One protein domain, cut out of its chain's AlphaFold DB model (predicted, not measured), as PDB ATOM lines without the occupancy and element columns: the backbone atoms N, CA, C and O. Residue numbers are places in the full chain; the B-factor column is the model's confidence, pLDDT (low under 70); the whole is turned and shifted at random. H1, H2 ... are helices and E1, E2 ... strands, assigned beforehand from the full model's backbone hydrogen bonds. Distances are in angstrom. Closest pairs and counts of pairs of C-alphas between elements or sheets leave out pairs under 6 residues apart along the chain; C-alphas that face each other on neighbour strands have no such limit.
ATOM      1  N   LEU A   6     143.871 171.893 108.729       91.19
ATOM      2  CA  LEU A   6     142.532 171.329 108.859       91.19
ATOM      3  C   LEU A   6     142.636 169.802 108.856       91.19
ATOM      4  O   LEU A   6     143.291 169.219 107.993       91.19
ATOM      5  N   ILE A   7     141.991 169.165 109.827       93.19
ATOM      6  CA  ILE A   7     141.946 167.718 110.008       93.19
ATOM      7  C   ILE A   7     140.471 167.316 109.857       93.19
ATOM      8  O   ILE A   7     139.694 167.553 110.781       93.19
ATOM      9  N   PRO A   8     140.051 166.747 108.709       90.44
ATOM     10  CA  PRO A   8     138.642 166.511 108.366       90.44
ATOM     11  C   PRO A   8     138.023 165.287 109.074       90.44
ATOM     12  O   PRO A   8     137.028 164.740 108.610       90.44
ATOM     13  N   HIS A   9     138.652 164.808 110.147       91.19
ATOM     14  CA  HIS A   9     138.315 163.598 110.895       91.19
ATOM     15  C   HIS A   9     138.874 163.704 112.325       91.19
ATOM     16  O   HIS A   9     139.323 164.772 112.744       91.19
ATOM     17  N   LEU A  10     138.904 162.598 113.071       93.12
ATOM     18  CA  LEU A  10     139.514 162.543 114.403       93.12
ATOM     19  C   LEU A  10     140.988 162.981 114.408       93.12
ATOM     20  O   LEU A  10     141.722 162.803 113.436       93.12
ATOM     21  N   PHE A  11     141.446 163.546 115.521       93.00
ATOM     22  CA  PHE A  11     142.827 163.987 115.676       93.00
ATOM     23  C   PHE A  11     143.764 162.763 115.620       93.00
ATOM     24  O   PHE A  11     143.609 161.865 116.456       93.00
ATOM     25  N   PRO A  12     144.737 162.704 114.687       90.25
ATOM     26  CA  PRO A  12     145.516 161.493 114.421       90.25
ATOM     27  C   PRO A  12     146.739 161.323 115.332       90.25
ATOM     28  O   PRO A  12     147.441 160.321 115.228       90.25
ATOM     29  N   VAL A  13     147.034 162.291 116.209       88.50
ATOM     30  CA  VAL A  13     148.204 162.222 117.100       88.50
ATOM     31  C   VAL A  13     147.907 161.311 118.289       88.50
ATOM     32  O   VAL A  13     147.101 161.650 119.161       88.50
ATOM     33  N   GLY A  14     148.530 160.135 118.311       82.31
ATOM     34  CA  GLY A  14     148.442 159.195 119.428       82.31
ATOM     35  C   GLY A  14     149.216 159.663 120.665       82.31
ATOM     36  O   GLY A  14     150.156 160.449 120.565       82.31
ATOM     37  N   THR A  15     148.841 159.149 121.835       81.94
ATOM     38  CA  THR A  15     149.608 159.318 123.080       81.94
ATOM     39  C   THR A  15     150.592 158.148 123.225       81.94
ATOM     40  O   THR A  15     150.158 157.011 123.041       81.94
ATOM     41  N   PRO A  16     151.879 158.366 123.565       79.75
ATOM     42  CA  PRO A  16     152.828 157.276 123.814       79.75
ATOM     43  C   PRO A  16     152.311 156.285 124.867       79.75
ATOM     44  O   PRO A  16     151.736 156.697 125.878       79.75
ATOM     45  N   GLY A  17     152.471 154.984 124.619       77.62
ATOM     46  CA  GLY A  17     151.934 153.924 125.484       77.62
ATOM     47  C   GLY A  17     150.402 153.835 125.568       77.62
ATOM     48  O   GLY A  17     149.880 153.062 126.377       77.62
ATOM     49  N   ALA A  18     149.662 154.602 124.760       83.38
ATOM     50  CA  ALA A  18     148.251 154.348 124.492       83.38
ATOM     51  C   ALA A  18     148.093 153.376 123.312       83.38
ATOM     52  O   ALA A  18     149.059 152.979 122.666       83.38
ATOM     53  N   GLN A  19     146.856 152.972 123.034       79.25
ATOM     54  CA  GLN A  19     146.582 152.046 121.945       79.25
ATOM     55  C   GLN A  19     146.966 152.627 120.579       79.25
ATOM     56  O   GLN A  19     146.814 153.825 120.331       79.25
ATOM     57  N   LEU A  20     147.388 151.749 119.670       83.88
ATOM     58  CA  LEU A  20     147.659 152.105 118.280       83.88
ATOM     59  C   LEU A  20     146.419 152.732 117.624       83.88
ATOM     60  O   LEU A  20     145.354 152.106 117.580       83.88
ATOM     61  N   TYR A  21     146.577 153.940 117.074       84.94
ATOM     62  CA  TYR A  21     145.555 154.595 116.251       84.94
ATOM     63  C   TYR A  21     145.097 153.656 115.122       84.94
ATOM     64  O   TYR A  21     145.870 152.815 114.657       84.94
ATOM     65  N   SER A  22     143.845 153.779 114.678       83.88
ATOM     66  CA  SER A  22     143.237 152.914 113.648       83.88
ATOM     67  C   SER A  22     143.027 151.444 114.034       83.88
ATOM     68  O   SER A  22     142.453 150.706 113.238       83.88
ATOM     69  N   THR A  23     143.409 150.981 115.231       84.44
ATOM     70  CA  THR A  23     143.110 149.591 115.648       84.44
ATOM     71  C   THR A  23     141.720 149.415 116.255       84.44
ATOM     72  O   THR A  23     141.223 148.292 116.342       84.44
ATOM     73  N   GLY A  24     141.090 150.503 116.705       82.12
ATOM     74  CA  GLY A  24     139.820 150.462 117.434       82.12
ATOM     75  C   GLY A  24     139.895 149.797 118.813       82.12
ATOM     76  O   GLY A  24     138.862 149.481 119.412       82.12
ATOM     77  N   ALA A  25     141.102 149.571 119.337       85.38
ATOM     78  CA  ALA A  25     141.291 149.166 120.721       85.38
ATOM     79  C   ALA A  25     140.892 150.299 121.690       85.38
ATOM     80  O   ALA A  25     140.726 151.455 121.305       85.38
ATOM     81  N   ARG A  26     140.722 149.969 122.974       83.69
ATOM     82  CA  ARG A  26     140.491 150.951 124.048       83.69
ATOM     83  C   ARG A  26     141.802 151.279 124.771       83.69
ATOM     84  O   ARG A  26     142.708 150.442 124.743       83.69
ATOM     85  N   PRO A  27     141.910 152.431 125.459       82.94
ATOM     86  CA  PRO A  27     143.138 152.798 126.144       82.94
ATOM     87  C   PRO A  27     143.432 151.818 127.282       82.94
ATOM     88  O   PRO A  27     142.501 151.368 127.967       82.94
ATOM     89  N   PRO A  28     144.709 151.494 127.526       86.50
ATOM     90  CA  PRO A  28     145.095 150.644 128.640       86.50
ATOM     91  C   PRO A  28     144.753 151.295 129.984       86.50
ATOM     92  O   PRO A  28     145.257 152.360 130.340       86.50
ATOM     93  N   ARG A  29     143.934 150.601 130.779       87.69
ATOM     94  CA  ARG A  29     143.593 151.016 132.150       87.69
ATOM     95  C   ARG A  29     144.696 150.695 133.165       87.69
ATOM     96  O   ARG A  29     144.778 151.345 134.200       87.69
ATOM     97  N   THR A  30     145.558 149.722 132.870       90.69
ATOM     98  CA  THR A  30     146.613 149.229 133.770       90.69
ATOM     99  C   THR A  30     148.008 149.648 133.306       90.69
ATOM    100  O   THR A  30     148.230 149.915 132.124       90.69
ATOM    101  N   ALA A  31     148.974 149.664 134.231       91.25
ATOM    102  CA  ALA A  31     150.383 149.896 133.904       91.25
ATOM    103  C   ALA A  31     150.941 148.815 132.957       91.25
ATOM    104  O   ALA A  31     151.613 149.149 131.987       91.25
ATOM    105  N   VAL A  32     150.571 147.545 133.172       92.25
ATOM    106  CA  VAL A  32     150.926 146.418 132.287       92.25
ATOM    107  C   VAL A  32     150.407 146.642 130.863       92.25
ATOM    108  O   VAL A  32     151.145 146.458 129.901       92.25
ATOM    109  N   GLY A  33     149.162 147.113 130.716       90.75
ATOM    110  CA  GLY A  33     148.603 147.449 129.407       90.75
ATOM    111  C   GLY A  33     149.349 148.596 128.718       90.75
ATOM    112  O   GLY A  33     149.574 148.526 127.515       90.75
ATOM    113  N   ARG A  34     149.768 149.630 129.465       90.19
ATOM    114  CA  ARG A  34     150.595 150.724 128.921       90.19
ATOM    115  C   ARG A  34     151.960 150.221 128.459       90.19
ATOM    116  O   ARG A  34     152.360 150.529 127.347       90.19
ATOM    117  N   ALA A  35     152.628 149.395 129.265       90.81
ATOM    118  CA  ALA A  35     153.915 148.799 128.908       90.81
ATOM    119  C   ALA A  35     153.822 147.928 127.640       90.81
ATOM    120  O   ALA A  35     154.668 148.044 126.756       90.81
ATOM    121  N   PHE A  36     152.760 147.121 127.509       92.44
ATOM    122  CA  PHE A  36     152.479 146.352 126.292       92.44
ATOM    123  C   PHE A  36     152.339 147.256 125.059       92.44
ATOM    124  O   PHE A  36     152.990 147.010 124.045       92.44
ATOM    125  N   TRP A  37     151.538 148.324 125.143       91.25
ATOM    126  CA  TRP A  37     151.359 149.248 124.020       91.25
ATOM    127  C   TRP A  37     152.627 150.042 123.688       91.25
ATOM    128  O   TRP A  37     152.940 150.192 122.508       91.25
ATOM    129  N   SER A  38     153.415 150.452 124.687       90.38
ATOM    130  CA  SER A  38     154.711 151.105 124.459       90.38
ATOM    131  C   SER A  38     155.720 150.230 123.714       90.38
ATOM    132  O   SER A  38     156.594 150.762 123.032       90.38
ATOM    133  N   GLY A  39     155.570 148.900 123.743       90.94
ATOM    134  CA  GLY A  39     156.334 147.995 122.879       90.94
ATOM    135  C   GLY A  39     156.133 148.247 121.375       90.94
ATOM    136  O   GLY A  39     157.022 147.943 120.581       90.94
ATOM    137  N   PHE A  40     155.008 148.852 120.973       89.88
ATOM    138  CA  PHE A  40     154.708 149.200 119.580       89.88
ATOM    139  C   PHE A  40     155.080 150.648 119.208       89.88
ATOM    140  O   PHE A  40     155.158 150.954 118.015       89.88
ATOM    141  N   ASP A  41     155.372 151.525 120.179       89.19
ATOM    142  CA  ASP A  41     155.771 152.922 119.923       89.19
ATOM    143  C   ASP A  41     156.951 153.043 118.920       89.19
ATOM    144  O   ASP A  41     156.889 153.912 118.043       89.19
ATOM    145  N   PRO A  42     157.997 152.179 118.937       90.75
ATOM    146  CA  PRO A  42     159.075 152.222 117.940       90.75
ATOM    147  C   PRO A  42     158.610 151.944 116.503       90.75
ATOM    148  O   PRO A  42     159.118 152.563 115.566       90.75
ATOM    149  N   LEU A  43     157.633 151.049 116.314       89.31
ATOM    150  CA  LEU A  43     157.085 150.709 114.996       89.31
ATOM    151  C   LEU A  43     156.290 151.887 114.418       89.31
ATOM    152  O   LEU A  43     156.507 152.279 113.268       89.31
ATOM    153  N   VAL A  44     155.424 152.496 115.237       88.38
ATOM    154  CA  VAL A  44     154.673 153.709 114.867       88.38
ATOM    155  C   VAL A  44     155.635 154.839 114.530       88.38
ATOM    156  O   VAL A  44     155.513 155.477 113.482       88.38
ATOM    157  N   ARG A  45     156.632 155.060 115.393       89.25
ATOM    158  CA  ARG A  45     157.633 156.108 115.214       89.25
ATOM    159  C   ARG A  45     158.420 155.934 113.917       89.25
ATOM    160  O   ARG A  45     158.547 156.916 113.194       89.25
ATOM    161  N   ARG A  46     158.837 154.715 113.554       91.56
ATOM    162  CA  ARG A  46     159.500 154.437 112.265       91.56
ATOM    163  C   ARG A  46     158.617 154.810 111.065       91.56
ATOM    164  O   ARG A  46     159.101 155.430 110.122       91.56
ATOM    165  N   GLY A  47     157.321 154.486 111.107       90.31
ATOM    166  CA  GLY A  47     156.366 154.880 110.061       90.31
ATOM    167  C   GLY A  47     156.179 156.401 109.961       90.31
ATOM    168  O   GLY A  47     156.175 156.967 108.868       90.31
ATOM    169  N   LEU A  48     156.099 157.086 111.103       91.06
ATOM    170  CA  LEU A  48     156.009 158.547 111.166       91.06
ATOM    171  C   LEU A  48     157.300 159.246 110.703       91.06
ATOM    172  O   LEU A  48     157.233 160.288 110.050       91.06
ATOM    173  N   GLU A  49     158.469 158.689 111.030       93.50
ATOM    174  CA  GLU A  49     159.783 159.164 110.582       93.50
ATOM    175  C   GLU A  49     159.925 159.023 109.059       93.50
ATOM    176  O   GLU A  49     160.367 159.972 108.407       93.50
ATOM    177  N   GLN A  50     159.454 157.910 108.480       93.12
ATOM    178  CA  GLN A  50     159.371 157.705 107.030       93.12
ATOM    179  C   GLN A  50     158.441 158.729 106.356       93.12
ATOM    180  O   GLN A  50     158.818 159.335 105.351       93.12
ATOM    181  N   GLY A  51     157.257 158.983 106.924       91.88
ATOM    182  CA  GLY A  51     156.340 160.012 106.415       91.88
ATOM    183  C   GLY A  51     156.936 161.426 106.479       91.88
ATOM    184  O   GLY A  51     156.776 162.213 105.545       91.88
ATOM    185  N   ARG A  52     157.695 161.742 107.539       94.12
ATOM    186  CA  ARG A  52     158.455 163.002 107.653       94.12
ATOM    187  C   ARG A  52     159.559 163.097 106.593       94.12
ATOM    188  O   ARG A  52     159.724 164.162 106.006       94.12
ATOM    189  N   TYR A  53     160.288 162.011 106.325       94.56
ATOM    190  CA  TYR A  53     161.305 161.963 105.267       94.56
ATOM    191  C   TYR A  53     160.692 162.232 103.884       94.56
ATOM    192  O   TYR A  53     161.148 163.125 103.170       94.56
ATOM    193  N   GLN A  54     159.599 161.541 103.545       94.56
ATOM    194  CA  GLN A  54     158.872 161.733 102.284       94.56
ATOM    195  C   GLN A  54     158.351 163.169 102.123       94.56
ATOM    196  O   GLN A  54     158.507 163.763 101.054       94.56
ATOM    197  N   LEU A  55     157.787 163.750 103.189       93.81
ATOM    198  CA  LEU A  55     157.358 165.147 103.196       93.81
ATOM    199  C   LEU A  55     158.535 166.108 102.992       93.81
ATOM    200  O   LEU A  55     158.422 167.037 102.200       93.81
ATOM    201  N   ASN A  56     159.661 165.899 103.672       95.75
ATOM    202  CA  ASN A  56     160.823 166.776 103.538       95.75
ATOM    203  C   ASN A  56     161.429 166.715 102.129       95.75
ATOM    204  O   ASN A  56     161.700 167.771 101.568       95.75
ATOM    205  N   GLY A  57     161.506 165.535 101.504       96.19
ATOM    206  CA  GLY A  57     161.900 165.423 100.094       96.19
ATOM    207  C   GLY A  57     160.907 166.084  99.124       96.19
ATOM    208  O   GLY A  57     161.300 166.583  98.074       96.19
ATOM    209  N   ALA A  58     159.612 166.143  99.461       95.12
ATOM    210  CA  ALA A  58     158.637 166.919  98.688       95.12
ATOM    211  C   ALA A  58     158.793 168.438  98.887       95.12
ATOM    212  O   ALA A  58     158.615 169.193  97.936       95.12
ATOM    213  N   ARG A  59     159.152 168.878 100.099       94.38
ATOM    214  CA  ARG A  59     159.414 170.287 100.443       94.38
ATOM    215  C   ARG A  59     160.684 170.817  99.781       94.38
ATOM    216  O   ARG A  59     160.663 171.917  99.241       94.38
ATOM    217  N   GLU A  60     161.745 170.017  99.762       97.12
ATOM    218  CA  GLU A  60     163.016 170.333  99.105       97.12
ATOM    219  C   GLU A  60     162.829 170.625  97.609       97.12
ATOM    220  O   GLU A  60     163.277 171.665  97.130       97.12
ATOM    221  N   ARG A  61     162.049 169.794  96.896       97.38
ATOM    222  CA  ARG A  61     161.707 169.999  95.472       97.38
ATOM    223  C   ARG A  61     160.990 171.320  95.162       97.38
ATOM    224  O   ARG A  61     160.921 171.696  93.998       97.38
ATOM    225  N   VAL A  62     160.452 172.011  96.169       96.50
ATOM    226  CA  VAL A  62     159.799 173.327  96.038       96.50
ATOM    227  C   VAL A  62     160.499 174.421  96.862       96.50
ATOM    228  O   VAL A  62     159.896 175.444  97.176       96.50
ATOM    229  N   GLY A  63     161.767 174.213  97.239       95.50
ATOM    230  CA  GLY A  63     162.592 175.209  97.936       95.50
ATOM    231  C   GLY A  63     162.195 175.487  99.393       95.50
ATOM    232  O   GLY A  63     162.564 176.520  99.948       95.50
ATOM    233  N   LEU A  64     161.429 174.596 100.032       92.81
ATOM    234  CA  LEU A  64     160.974 174.758 101.414       92.81
ATOM    235  C   LEU A  64     161.874 174.007 102.405       92.81
ATOM    236  O   LEU A  64     162.092 172.804 102.281       92.81
ATOM    237  N   ALA A  65     162.301 174.699 103.465       92.69
ATOM    238  CA  ALA A  65     163.094 174.120 104.553       92.69
ATOM    239  C   ALA A  65     162.409 172.895 105.211       92.69
ATOM    240  O   ALA A  65     161.173 172.873 105.322       92.69
ATOM    241  N   PRO A  66     163.166 171.889 105.686       93.31
ATOM    242  CA  PRO A  66     162.608 170.670 106.270       93.31
ATOM    243  C   PRO A  66     161.846 170.928 107.580       93.31
ATOM    244  O   PRO A  66     162.124 171.868 108.322       93.31
ATOM    245  N   ILE A  67     160.887 170.051 107.884       91.62
ATOM    246  CA  ILE A  67     160.178 169.997 109.167       91.62
ATOM    247  C   ILE A  67     160.792 168.894 110.036       91.62
ATOM    248  O   ILE A  67     161.054 167.783 109.569       91.62
ATOM    249  N   THR A  68     161.012 169.192 111.318       90.12
ATOM    250  CA  THR A  68     161.628 168.259 112.274       90.12
ATOM    251  C   THR A  68     160.616 167.383 113.014       90.12
ATOM    252  O   THR A  68     160.979 166.288 113.445       90.12
ATOM    253  N   HIS A  69     159.350 167.799 113.139       87.75
ATOM    254  CA  HIS A  69     158.313 167.033 113.843       87.75
ATOM    255  C   HIS A  69     157.576 166.005 112.967       87.75
ATOM    256  O   HIS A  69     157.642 166.024 111.740       87.75
ATOM    257  N   LEU A  70     156.904 165.066 113.637       87.12
ATOM    258  CA  LEU A  70     156.181 163.935 113.041       87.12
ATOM    259  C   LEU A  70     154.754 164.315 112.587       87.12
ATOM    260  O   LEU A  70     154.349 165.469 112.690       87.12
ATOM    261  N   HIS A  71     153.984 163.320 112.128       83.88
ATOM    262  CA  HIS A  71     152.583 163.451 111.686       83.88
ATOM    263  C   HIS A  71     152.412 164.432 110.514       83.88
ATOM    264  O   HIS A  71     151.684 165.415 110.612       83.88
ATOM    265  N   GLY A  72     153.121 164.188 109.405       79.31
ATOM    266  CA  GLY A  72     152.901 164.910 108.143       79.31
ATOM    267  C   GLY A  72     153.088 166.430 108.216       79.31
ATOM    268  O   GLY A  72     152.548 167.147 107.382       79.31
ATOM    269  N   GLY A  73     153.819 166.938 109.213       82.06
ATOM    270  CA  GLY A  73     154.010 168.376 109.392       82.06
ATOM    271  C   GLY A  73     152.767 169.132 109.874       82.06
ATOM    272  O   GLY A  73     152.719 170.352 109.689       82.06
ATOM    273  N   LEU A  74     151.796 168.446 110.504       90.88
ATOM    274  CA  LEU A  74     150.633 169.076 111.147       90.88
ATOM    275  C   LEU A  74     151.046 170.316 111.948       90.88
ATOM    276  O   LEU A  74     152.067 170.325 112.649       90.88
ATOM    277  N   SER A  75     150.258 171.381 111.823       90.19
ATOM    278  CA  SER A  75     150.603 172.660 112.420       90.19
ATOM    279  C   SER A  75     150.540 172.614 113.943       90.19
ATOM    280  O   SER A  75     149.479 172.429 114.545       90.19
ATOM    281  N   ARG A  76     151.692 172.901 114.554       89.19
ATOM    282  CA  ARG A  76     151.828 173.200 115.985       89.19
ATOM    283  C   ARG A  76     151.446 174.644 116.337       89.19
ATOM    284  O   ARG A  76     151.474 175.016 117.506       89.19
ATOM    285  N   TRP A  77     151.076 175.461 115.346       88.12
ATOM    286  CA  TRP A  77     150.497 176.788 115.568       88.12
ATOM    287  C   TRP A  77     148.985 176.707 115.764       88.12
ATOM    288  O   TRP A  77     148.475 177.335 116.687       88.12
ATOM    289  N   LEU A  78     148.287 175.939 114.920       88.19
ATOM    290  CA  LEU A  78     146.848 175.694 115.021       88.19
ATOM    291  C   LEU A  78     146.444 174.472 114.182       88.19
ATOM    292  O   LEU A  78     146.640 174.460 112.970       88.19
ATOM    293  N   SER A  79     145.845 173.464 114.808       91.50
ATOM    294  CA  SER A  79     145.217 172.328 114.126       91.50
ATOM    295  C   SER A  79     143.715 172.326 114.413       91.50
ATOM    296  O   SER A  79     143.315 172.144 115.560       91.50
ATOM    297  N   LEU A  80     142.892 172.530 113.388       91.06
ATOM    298  CA  LEU A  80     141.432 172.456 113.469       91.06
ATOM    299  C   LEU A  80     141.000 171.005 113.267       91.06
ATOM    300  O   LEU A  80     141.346 170.401 112.253       91.06
ATOM    301  N   VAL A  81     140.274 170.445 114.228       92.50
ATOM    302  CA  VAL A  81     139.811 169.054 114.222       92.50
ATOM    303  C   VAL A  81     138.308 169.052 113.977       92.50
ATOM    304  O   VAL A  81     137.522 169.376 114.870       92.50
ATOM    305  N   ALA A  82     137.921 168.692 112.756       92.25
ATOM    306  CA  ALA A  82     136.553 168.768 112.266       92.25
ATOM    307  C   ALA A  82     135.704 167.575 112.733       92.25
ATOM    308  O   ALA A  82     135.302 166.716 111.945       92.25
ATOM    309  N   THR A  83     135.469 167.487 114.038       93.19
ATOM    310  CA  THR A  83     134.740 166.397 114.697       93.19
ATOM    311  C   THR A  83     133.975 166.918 115.915       93.19
ATOM    312  O   THR A  83     134.074 168.093 116.259       93.19
ATOM    313  N   PHE A  84     133.226 166.046 116.583       92.75
ATOM    314  CA  PHE A  84     132.552 166.351 117.843       92.75
ATOM    315  C   PHE A  84     133.534 166.290 119.026       92.75
ATOM    316  O   PHE A  84     134.321 165.335 119.102       92.75
ATOM    317  N   PRO A  85     133.465 167.223 119.995       91.75
ATOM    318  CA  PRO A  85     134.266 167.170 121.220       91.75
ATOM    319  C   PRO A  85     134.156 165.833 121.965       91.75
ATOM    320  O   PRO A  85     135.150 165.322 122.478       91.75
ATOM    321  N   GLU A  86     132.981 165.202 121.960       93.75
ATOM    322  CA  GLU A  86     132.721 163.912 122.604       93.75
ATOM    323  C   GLU A  86     133.491 162.746 121.973       93.75
ATOM    324  O   GLU A  86     133.740 161.754 122.659       93.75
ATOM    325  N   LEU A  87     133.897 162.855 120.703       93.75
ATOM    326  CA  LEU A  87     134.766 161.869 120.056       93.75
ATOM    327  C   LEU A  87     136.261 162.144 120.306       93.75
ATOM    328  O   LEU A  87     137.075 161.240 120.132       93.75
ATOM    329  N   GLU A  88     136.657 163.339 120.752       91.94
ATOM    330  CA  GLU A  88     138.041 163.615 121.183       91.94
ATOM    331  C   GLU A  88     138.252 163.479 122.695       91.94
ATOM    332  O   GLU A  88     139.355 163.122 123.106       91.94
ATOM    333  N   ALA A  89     137.203 163.626 123.514       86.94
ATOM    334  CA  ALA A  89     137.234 163.501 124.982       86.94
ATOM    335  C   ALA A  89     137.783 162.153 125.514       86.94
ATOM    336  O   ALA A  89     138.051 162.007 126.704       86.94
ATOM    337  N   TRP A  90     137.998 161.185 124.621       83.06
ATOM    338  CA  TRP A  90     138.773 159.961 124.821       83.06
ATOM    339  C   TRP A  90     140.189 160.193 125.393       83.06
ATOM    340  O   TRP A  90     140.710 159.321 126.091       83.06
ATOM    341  N   ARG A  91     140.835 161.333 125.092       84.19
ATOM    342  CA  ARG A  91     142.166 161.717 125.613       84.19
ATOM    343  C   ARG A  91     142.341 163.245 125.639       84.19
ATOM    344  O   ARG A  91     141.647 163.933 124.894       84.19
ATOM    345  N   PRO A  92     143.290 163.798 126.418       85.81
ATOM    346  CA  PRO A  92     143.700 165.189 126.242       85.81
ATOM    347  C   PRO A  92     144.236 165.431 124.823       85.81
ATOM    348  O   PRO A  92     144.982 164.616 124.276       85.81
ATOM    349  N   LEU A  93     143.859 166.569 124.245       88.38
ATOM    350  CA  LEU A  93     144.377 167.054 122.969       88.38
ATOM    351  C   LEU A  93     145.648 167.887 123.164       88.38
ATOM    352  O   LEU A  93     145.892 168.447 124.230       88.38
ATOM    353  N   GLU A  94     146.434 168.005 122.095       90.44
ATOM    354  CA  GLU A  94     147.613 168.873 122.070       90.44
ATOM    355  C   GLU A  94     147.229 170.359 122.247       90.44
ATOM    356  O   GLU A  94     146.197 170.781 121.717       90.44
ATOM    357  N   PRO A  95     148.067 171.210 122.876       89.62
ATOM    358  CA  PRO A  95     147.736 172.618 123.149       89.62
ATOM    359  C   PRO A  95     147.415 173.475 121.912       89.62
ATOM    360  O   PRO A  95     146.802 174.542 122.031       89.62
ATOM    361  N   TRP A  96     147.819 173.024 120.721       87.50
ATOM    362  CA  TRP A  96     147.549 173.648 119.420       87.50
ATOM    363  C   TRP A  96     146.352 173.053 118.664       87.50
ATOM    364  O   TRP A  96     145.978 173.599 117.629       87.50
ATOM    365  N   ALA A  97     145.743 171.967 119.143       91.06
ATOM    366  CA  ALA A  97     144.548 171.386 118.539       91.06
ATOM    367  C   ALA A  97     143.271 172.067 119.066       91.06
ATOM    368  O   ALA A  97     143.154 172.363 120.256       91.06
ATOM    369  N   ARG A  98     142.308 172.335 118.185       89.00
ATOM    370  CA  ARG A  98     140.987 172.891 118.513       89.00
ATOM    371  C   ARG A  98     139.928 172.067 117.802       89.00
ATOM    372  O   ARG A  98     140.009 171.901 116.591       89.00
ATOM    373  N   VAL A  99     138.968 171.537 118.552       89.94
ATOM    374  CA  VAL A  99     137.811 170.849 117.972       89.94
ATOM    375  C   VAL A  99     136.812 171.906 117.526       89.94
ATOM    376  O   VAL A  99     136.523 172.818 118.296       89.94
ATOM    377  N   THR A 100     136.334 171.808 116.288       85.62
ATOM    378  CA  THR A 100     135.508 172.846 115.645       85.62
ATOM    379  C   THR A 100     134.061 172.432 115.406       85.62
ATOM    380  O   THR A 100     133.296 173.233 114.893       85.62
TER     381      THR A 100
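Overview. This is residues 6 to 100 of the 328 residues of an uncharacterized protein of Solirubrobacterales bacterium (UniProt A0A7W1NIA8). A long helix, H2, with the shorter H1 before it, makes the long side of the model, and well away from H1 and H2 sits a small head, the parallel strand pair E1 and E2 with the one-turn helix H3; the long stretches 6 to 30 and 61 to 77, with no named element, run between the two parts. No helix touches another helix: H1 meets H2 only through their link, and H3 is apart from both. The printed part has 95 residues with three named helices and two named strands, in the order H1, H2, E1, H3, E2; the sheet's order is E1, E2, parallel. Under half of the residues are in named elements, and the class is mostly helix. The whole is only just compact, close to loose, with a radius of gyration of the C-alphas of 14.9 A and spans of 47 by 32 by 20 A.

Arrangement. Begin with the sheet of E1, residues 78 to 81, and E2, residues 97 to 99. They are parallel neighbours, their directions 34 degrees apart. Look at C-alphas 80 and 98, which face each other at 5.1 A; N 81 and O 98, and also N 98 and O 79, are within hydrogen-bond range at 2.8 A. Residues 6 to 7 also pair, parallel, with residues 80 to 81 of E1. H3, residues 85 to 88, lies between the strands along the chain; E1, H3 and E2 form a strand-helix-strand unit, two parallel neighbour strands joined through a helix, with a right-handed crossover. The closest C-alphas of H3 and E2 are those of Pro 85 and Val 99, 6.1 A apart. H2, residues 41 to 60, is apart from H3 and E2. H1, residues 31 to 38, meets H2 only through their link and is apart from E1, H3 and E2. In H1 and H2 every O i to N i+4 pair is within hydrogen-bond range; H3 is too short for such a pair.

Along the chain. Find C-alpha 78 at (146.848, 175.694, 115.021), where E1 begins; it is 9.7 A long. E2 runs 6.8 A to C-alpha 99 at (137.811, 170.849, 117.972), and H3 measures 5.2 A. Then go to C-alpha 41 at (155.771, 152.922, 119.923); from there H2 runs 28.1 A to C-alpha 60. H1 measures 10.5 A.

Size, cuts and confidence. The two C-alphas farthest apart are those of Thr 30 and Gly 63, 47.1 A. The printed part has no cut. The link from H2 to E1, 17 residues, is long; those from H1 to H2 and E1 to H3 are tight, and that from H3 to E2 is short. The mean pLDDT of the printed part is 89.6, and no printed residue is under 70.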